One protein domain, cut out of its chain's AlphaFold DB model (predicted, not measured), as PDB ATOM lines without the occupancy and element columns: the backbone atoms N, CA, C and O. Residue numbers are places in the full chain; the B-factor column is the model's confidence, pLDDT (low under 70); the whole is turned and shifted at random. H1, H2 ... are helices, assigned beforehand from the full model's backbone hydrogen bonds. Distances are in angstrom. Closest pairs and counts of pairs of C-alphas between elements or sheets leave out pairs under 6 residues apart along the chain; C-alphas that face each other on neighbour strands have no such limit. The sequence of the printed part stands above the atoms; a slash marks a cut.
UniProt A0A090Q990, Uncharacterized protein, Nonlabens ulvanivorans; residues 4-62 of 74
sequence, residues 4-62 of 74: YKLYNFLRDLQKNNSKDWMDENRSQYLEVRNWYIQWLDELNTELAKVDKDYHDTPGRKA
ATOM      1  N   TYR A   4     150.844 133.591 130.171       96.00
ATOM      2  CA  TYR A   4     152.209 133.947 129.775       96.00
ATOM      3  C   TYR A   4     153.158 134.016 130.973       96.00
ATOM      4  O   TYR A   4     154.257 133.471 130.919       96.00
ATOM      5  N   LYS A   5     152.723 134.624 132.084       94.62
ATOM      6  CA  LYS A   5     153.553 134.705 133.290       94.62
ATOM      7  C   LYS A   5     153.730 133.345 133.972       94.62
ATOM      8  O   LYS A   5     154.817 133.075 134.469       94.62
ATOM      9  N   LEU A   6     152.702 132.488 133.959       94.69
ATOM     10  CA  LEU A   6     152.822 131.106 134.439       94.69
ATOM     11  C   LEU A   6     153.859 130.336 133.612       94.69
ATOM     12  O   LEU A   6     154.782 129.759 134.177       94.69
ATOM     13  N   TYR A   7     153.757 130.369 132.283       95.12
ATOM     14  CA  TYR A   7     154.703 129.668 131.412       95.12
ATOM     15  C   TYR A   7     156.126 130.217 131.513       95.12
ATOM     16  O   TYR A   7     157.071 129.430 131.480       95.12
ATOM     17  N   ASN A   8     156.293 131.530 131.669       95.88
ATOM     18  CA  ASN A   8     157.608 132.124 131.908       95.88
ATOM     19  C   ASN A   8     158.202 131.612 133.222       95.88
ATOM     20  O   ASN A   8     159.307 131.081 133.207       95.88
ATOM     21  N   PHE A   9     157.430 131.641 134.315       94.12
ATOM     22  CA  PHE A   9     157.874 131.090 135.595       94.12
ATOM     23  C   PHE A   9     158.279 129.615 135.479       94.12
ATOM     24  O   PHE A   9     159.323 129.231 135.989       94.12
ATOM     25  N   LEU A  10     157.501 128.785 134.773       92.38
ATOM     26  CA  LEU A  10     157.835 127.370 134.578       92.38
ATOM     27  C   LEU A  10     159.141 127.172 133.790       92.38
ATOM     28  O   LEU A  10     159.924 126.284 134.121       92.38
ATOM     29  N   ARG A  11     159.397 127.996 132.765       94.75
ATOM     30  CA  ARG A  11     160.652 127.958 131.991       94.75
ATOM     31  C   ARG A  11     161.849 128.412 132.824       94.75
ATOM     32  O   ARG A  11     162.924 127.831 132.692       94.75
ATOM     33  N   ASP A  12     161.669 129.425 133.664       94.19
ATOM     34  CA  ASP A  12     162.722 129.917 134.554       94.19
ATOM     35  C   ASP A  12     163.016 128.906 135.665       94.19
ATOM     36  O   ASP A  12     164.181 128.586 135.906       94.19
ATOM     37  N   LEU A  13     161.969 128.314 136.248       91.06
ATOM     38  CA  LEU A  13     162.071 127.226 137.217       91.06
ATOM     39  C   LEU A  13     162.829 126.033 136.632       91.06
ATOM     40  O   LEU A  13     163.727 125.508 137.277       91.06
ATOM     41  N   GLN A  14     162.518 125.622 135.399       89.44
ATOM     42  CA  GLN A  14     163.207 124.510 134.741       89.44
ATOM     43  C   GLN A  14     164.722 124.748 134.620       89.44
ATOM     44  O   GLN A  14     165.501 123.809 134.774       89.44
ATOM     45  N   LYS A  15     165.143 125.988 134.340       91.19
ATOM     46  CA  LYS A  15     166.561 126.350 134.181       91.19
ATOM     47  C   LYS A  15     167.288 126.516 135.512       91.19
ATOM     48  O   LYS A  15     168.482 126.250 135.580       91.19
ATOM     49  N   ASN A  16     166.580 126.965 136.547       89.56
ATOM     50  CA  ASN A  16     167.165 127.405 137.809       89.56
ATOM     51  C   ASN A  16     166.597 126.632 139.008       89.56
ATOM     52  O   ASN A  16     166.378 127.228 140.055       89.56
ATOM     53  N   ASN A  17     166.322 125.329 138.875       83.38
ATOM     54  CA  ASN A  17     165.539 124.546 139.847       83.38
ATOM     55  C   ASN A  17     166.223 124.329 141.226       83.38
ATOM     56  O   ASN A  17     166.050 123.302 141.850       83.38
ATOM     57  N   SER A  18     167.017 125.257 141.747       86.81
ATOM     58  CA  SER A  18     167.633 125.160 143.073       86.81
ATOM     59  C   SER A  18     166.715 125.688 144.182       86.81
ATOM     60  O   SER A  18     165.804 126.485 143.944       86.81
ATOM     61  N   LYS A  19     166.990 125.270 145.425       86.75
ATOM     62  CA  LYS A  19     166.314 125.802 146.614       86.75
ATOM     63  C   LYS A  19     166.505 127.317 146.740       86.75
ATOM     64  O   LYS A  19     165.521 128.015 146.954       86.75
ATOM     65  N   ASP A  20     167.731 127.801 146.561       91.19
ATOM     66  CA  ASP A  20     168.071 129.218 146.727       91.19
ATOM     67  C   ASP A  20     167.316 130.089 145.717       91.19
ATOM     68  O   ASP A  20     166.649 131.048 146.098       91.19
ATOM     69  N   TRP A  21     167.292 129.678 144.442       92.12
ATOM     70  CA  TRP A  21     166.517 130.381 143.419       92.12
ATOM     71  C   TRP A  21     165.016 130.382 143.736       92.12
ATOM     72  O   TRP A  21     164.338 131.393 143.560       92.12
ATOM     73  N   MET A  22     164.473 129.268 144.234       90.94
ATOM     74  CA  MET A  22     163.068 129.206 144.642       90.94
ATOM     75  C   MET A  22     162.749 130.095 145.847       90.94
ATOM     76  O   MET A  22     161.652 130.658 145.902       90.94
ATOM     77  N   ASP A  23     163.674 130.224 146.799       92.06
ATOM     78  CA  ASP A  23     163.520 131.101 147.959       92.06
ATOM     79  C   ASP A  23     163.539 132.581 147.519       92.06
ATOM     80  O   ASP A  23     162.680 133.357 147.951       92.06
ATOM     81  N   GLU A  24     164.412 132.949 146.574       96.06
ATOM     82  CA  GLU A  24     164.465 134.288 145.961       96.06
ATOM     83  C   GLU A  24     163.209 134.620 145.137       96.06
ATOM     84  O   GLU A  24     162.696 135.740 145.184       96.06
ATOM     85  N   ASN A  25     162.657 133.637 144.419       94.75
ATOM     86  CA  ASN A  25     161.515 133.816 143.511       94.75
ATOM     87  C   ASN A  25     160.171 133.408 144.147       94.75
ATOM     88  O   ASN A  25     159.155 133.230 143.464       94.75
ATOM     89  N   ARG A  26     160.129 133.285 145.481       93.25
ATOM     90  CA  ARG A  26     158.955 132.814 146.233       93.25
ATOM     91  C   ARG A  26     157.712 133.678 146.020       93.25
ATOM     92  O   ARG A  26     156.600 133.149 145.987       93.25
ATOM     93  N   SER A  27     157.872 134.994 145.890       95.75
ATOM     94  CA  SER A  27     156.762 135.921 145.633       95.75
ATOM     95  C   SER A  27     156.120 135.661 144.269       95.75
ATOM     96  O   SER A  27     154.904 135.493 144.194       95.75
ATOM     97  N   GLN A  28     156.936 135.526 143.220       94.25
ATOM     98  CA  GLN A  28     156.488 135.197 141.868       94.25
ATOM     99  C   GLN A  28     155.794 133.834 141.836       94.25
ATOM    100  O   GLN A  28     154.721 133.709 141.249       94.25
ATOM    101  N   TYR A  29     156.356 132.832 142.521       93.44
ATOM    102  CA  TYR A  29     155.727 131.521 142.677       93.44
ATOM    103  C   TYR A  29     154.323 131.620 143.296       93.44
ATOM    104  O   TYR A  29     153.368 131.036 142.776       93.44
ATOM    105  N   LEU A  30     154.175 132.360 144.402       93.62
ATOM    106  CA  LEU A  30     152.876 132.546 145.051       93.62
ATOM    107  C   LEU A  30     151.894 133.293 144.144       93.62
ATOM    108  O   LEU A  30     150.724 132.913 144.092       93.62
ATOM    109  N   GLU A  31     152.359 134.299 143.405       95.12
ATOM    110  CA  GLU A  31     151.547 135.057 142.451       95.12
ATOM    111  C   GLU A  31     150.995 134.145 141.344       95.12
ATOM    112  O   GLU A  31     149.778 134.086 141.144       95.12
ATOM    113  N   VAL A  32     151.860 133.375 140.665       95.06
ATOM    114  CA  VAL A  32     151.429 132.477 139.577       95.06
ATOM    115  C   VAL A  32     150.552 131.341 140.094       95.06
ATOM    116  O   VAL A  32     149.549 131.009 139.462       95.06
ATOM    117  N   ARG A  33     150.879 130.776 141.263       94.00
ATOM    118  CA  ARG A  33     150.113 129.683 141.868       94.00
ATOM    119  C   ARG A  33     148.720 130.137 142.282       94.00
ATOM    120  O   ARG A  33     147.751 129.452 141.970       94.00
ATOM    121  N   ASN A  34     148.613 131.249 143.004       95.25
ATOM    122  CA  ASN A  34     147.324 131.724 143.504       95.25
ATOM    123  C   ASN A  34     146.409 132.127 142.351       95.25
ATOM    124  O   ASN A  34     145.231 131.782 142.365       95.25
ATOM    125  N   TRP A  35     146.960 132.780 141.329       96.00
ATOM    126  CA  TRP A  35     146.187 133.087 140.137       96.00
ATOM    127  C   TRP A  35     145.708 131.830 139.403       96.00
ATOM    128  O   TRP A  35     144.553 131.779 138.995       96.00
ATOM    129  N   TYR A  36     146.562 130.814 139.245       95.25
ATOM    130  CA  TYR A  36     146.159 129.592 138.547       95.25
ATOM    131  C   TYR A  36     145.084 128.813 139.319       95.25
ATOM    132  O   TYR A  36     144.155 128.296 138.709       95.25
ATOM    133  N   ILE A  37     145.156 128.799 140.658       95.44
ATOM    134  CA  ILE A  37     144.080 128.263 141.509       95.44
ATOM    135  C   ILE A  37     142.770 129.007 141.253       95.44
ATOM    136  O   ILE A  37     141.761 128.357 141.014       95.44
ATOM    137  N   GLN A  38     142.794 130.343 141.256       96.44
ATOM    138  CA  GLN A  38     141.591 131.139 141.013       96.44
ATOM    139  C   GLN A  38     140.993 130.847 139.631       96.44
ATOM    140  O   GLN A  38     139.790 130.641 139.511       96.44
ATOM    141  N   TRP A  39     141.829 130.779 138.593       96.62
ATOM    142  CA  TRP A  39     141.368 130.452 137.244       96.62
ATOM    143  C   TRP A  39     140.716 129.059 137.176       96.62
ATOM    144  O   TRP A  39     139.710 128.873 136.495       96.62
ATOM    145  N   LEU A  40     141.252 128.080 137.913       95.88
ATOM    146  CA  LEU A  40     140.650 126.748 138.018       95.88
ATOM    147  C   LEU A  40     139.341 126.746 138.815       95.88
ATOM    148  O   LEU A  40     138.442 125.994 138.458       95.88
ATOM    149  N   ASP A  41     139.211 127.570 139.856       96.31
ATOM    150  CA  ASP A  41     137.952 127.720 140.600       96.31
ATOM    151  C   ASP A  41     136.848 128.326 139.710       96.31
ATOM    152  O   ASP A  41     135.695 127.883 139.744       96.31
ATOM    153  N   GLU A  42     137.206 129.296 138.863       95.94
ATOM    154  CA  GLU A  42     136.312 129.866 137.847       95.94
ATOM    155  C   GLU A  42     135.890 128.795 136.826       95.94
ATOM    156  O   GLU A  42     134.698 128.611 136.583       95.94
ATOM    157  N   LEU A  43     136.841 128.014 136.297       95.31
ATOM    158  CA  LEU A  43     136.548 126.904 135.385       95.31
ATOM    159  C   LEU A  43     135.634 125.851 136.029       95.31
ATOM    160  O   LEU A  43     134.660 125.419 135.417       95.31
ATOM    161  N   ASN A  44     135.933 125.452 137.263       95.06
ATOM    162  CA  ASN A  44     135.152 124.486 138.027       95.06
ATOM    163  C   ASN A  44     133.700 124.957 138.217       95.06
ATOM    164  O   ASN A  44     132.767 124.168 138.075       95.06
ATOM    165  N   THR A  45     133.507 126.258 138.457       94.69
ATOM    166  CA  THR A  45     132.174 126.874 138.550       94.69
ATOM    167  C   THR A  45     131.413 126.788 137.228       94.69
ATOM    168  O   THR A  45     130.216 126.508 137.232       94.69
ATOM    169  N   GLU A  46     132.077 127.010 136.091       95.62
ATOM    170  CA  GLU A  46     131.432 126.868 134.780       95.62
ATOM    171  C   GLU A  46     131.092 125.406 134.457       95.62
ATOM    172  O   GLU A  46     129.999 125.134 133.960       95.62
ATOM    173  N   LEU A  47     131.959 124.449 134.803       94.50
ATOM    174  CA  LEU A  47     131.690 123.018 134.606       94.50
ATOM    175  C   LEU A  47     130.469 122.544 135.405       94.50
ATOM    176  O   LEU A  47     129.602 121.871 134.849       94.50
ATOM    177  N   ALA A  48     130.343 122.982 136.660       93.56
ATOM    178  CA  ALA A  48     129.200 122.659 137.516       93.56
ATOM    179  C   ALA A  48     127.853 123.202 136.991       93.56
ATOM    180  O   ALA A  48     126.795 122.700 137.365       93.56
ATOM    181  N   LYS A  49     127.863 124.233 136.131       94.81
ATOM    182  CA  LYS A  49     126.641 124.738 135.475       94.81
ATOM    183  C   LYS A  49     126.226 123.887 134.278       94.81
ATOM    184  O   LYS A  49     125.041 123.843 133.952       94.81
ATOM    185  N   VAL A  50     127.195 123.286 133.591       95.19
ATOM    186  CA  VAL A  50     126.974 122.555 132.336       95.19
ATOM    187  C   VAL A  50     126.556 121.112 132.603       95.19
ATOM    188  O   VAL A  50     125.675 120.601 131.913       95.19
ATOM    189  N   ASP A  51     127.150 120.469 133.608       93.31
ATOM    190  CA  ASP A  51     126.907 119.066 133.936       93.31
ATOM    191  C   ASP A  51     126.423 118.912 135.387       93.31
ATOM    192  O   ASP A  51     127.092 119.319 136.335       93.31
ATOM    193  N   LYS A  52     125.233 118.319 135.550       90.56
ATOM    194  CA  LYS A  52     124.587 118.103 136.856       90.56
ATOM    195  C   LYS A  52     125.250 116.995 137.671       90.56
ATOM    196  O   LYS A  52     125.111 117.006 138.892       90.56
ATOM    197  N   ASP A  53     125.942 116.073 137.007       94.81
ATOM    198  CA  ASP A  53     126.655 114.965 137.646       94.81
ATOM    199  C   ASP A  53     128.141 115.304 137.869       94.81
ATOM    200  O   ASP A  53     128.916 114.474 138.357       94.81
ATOM    201  N   TYR A  54     128.551 116.535 137.544       93.25
ATOM    202  CA  TYR A  54     129.918 116.994 137.725       93.25
ATOM    203  C   TYR A  54     130.335 116.973 139.198       93.25
ATOM    204  O   TYR A  54     129.669 117.515 140.085       93.25
ATOM    205  N   HIS A  55     131.501 116.381 139.455       91.81
ATOM    206  CA  HIS A  55     132.090 116.356 140.783       91.81
ATOM    207  C   HIS A  55     132.901 117.628 141.044       91.81
ATOM    208  O   HIS A  55     133.971 117.826 140.462       91.81
ATOM    209  N   ASP A  56     132.412 118.453 141.971       89.25
ATOM    210  CA  ASP A  56     133.081 119.678 142.408       89.25
ATOM    211  C   ASP A  56     134.538 119.413 142.822       89.25
ATOM    212  O   ASP A  56     134.827 118.725 143.808       89.25
ATOM    213  N   THR A  57     135.468 119.978 142.053       90.25
ATOM    214  CA  THR A  57     136.907 119.798 142.238       90.25
ATOM    215  C   THR A  57     137.579 121.167 142.355       90.25
ATOM    216  O   THR A  57     138.061 121.712 141.362       90.25
ATOM    217  N   PRO A  58     137.666 121.728 143.579       90.50
ATOM    218  CA  PRO A  58     138.308 123.017 143.821       90.50
ATOM    219  C   PRO A  58     139.717 123.096 143.227       90.50
ATOM    220  O   PRO A  58     140.507 122.150 143.352       90.50
ATOM    221  N   GLY A  59     140.091 124.248 142.672       87.38
ATOM    222  CA  GLY A  59     141.327 124.445 141.914       87.38
ATOM    223  C   GLY A  59     142.590 124.078 142.692       87.38
ATOM    224  O   GLY A  59     143.533 123.510 142.146       87.38
ATOM    225  N   ARG A  60     142.597 124.291 144.013       88.81
ATOM    226  CA  ARG A  60     143.704 123.859 144.886       88.81
ATOM    227  C   ARG A  60     143.897 122.338 144.906       88.81
ATOM    228  O   ARG A  60     145.034 121.896 145.049       88.81
ATOM    229  N   LYS A  61     142.813 121.560 144.823       87.75
ATOM    230  CA  LYS A  61     142.850 120.088 144.763       87.75
ATOM    231  C   LYS A  61     143.172 119.588 143.354       87.75
ATOM    232  O   LYS A  61     143.725 118.504 143.221       87.75
ATOM    233  N   ALA A  62     142.857 120.382 142.332       85.75
ATOM    234  CA  ALA A  62     143.078 120.040 140.930       85.75
ATOM    235  C   ALA A  62     144.539 120.191 140.462       85.75
ATOM    236  O   ALA A  62     144.879 119.738 139.371       85.75
TER     237      ALA A  62
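AT A GLANCE: This is residues 4 to 62 of the 74 residues of an uncharacterized protein of Nonlabens ulvanivorans (UniProt A0A090Q990). One long helix, H3, makes the axis of a loose rod; near one end H1 slants back over it by way of the small H2, and from the other end residues 51 to 58 fold back to the short H4 on H3's middle. 59 residues are printed, with four named helices, H1 H2 H3 H4, and no named strand: all helix. The radius of gyration of the C-alphas is 14.9 A; the spans are 46 by 19 by 15 A.

HOW THE PARTS SIT: Start at H1, residues 4 to 15; its residues 5 to 9 alone touch H3, residues 26 to 50, at a steep tilt of 50 degrees, opposite ways, closest at C-alphas Leu 6 and Val 32, 5.5 A. H2, residues 19 to 24, is close to H3 but not clearly touching, closest at C-alphas Met 22 and Tyr 29, 7.9 A. H4, residues 59 to 62, touches H3, closest at C-alphas Gly 59 and Leu 40, 4.6 A. Every O i to N i+4 pair is within hydrogen-bond range in H1, H2 and H3; H4 is too short for one.

IN THESE COORDINATES: Find C-alpha 4 at (152.209, 133.947, 129.775); H1 runs 16.8 A from there, H2 8.7 A, H3 36.3 A to C-alpha 50 at (126.974, 122.555, 132.336), and H4 4.8 A.

THE WHOLE: The farthest C-alphas, Asp 20 and Lys 52, are 46.0 A apart. The printed part has no cut, no link is long, and no printed residue is under 70 in pLDDT.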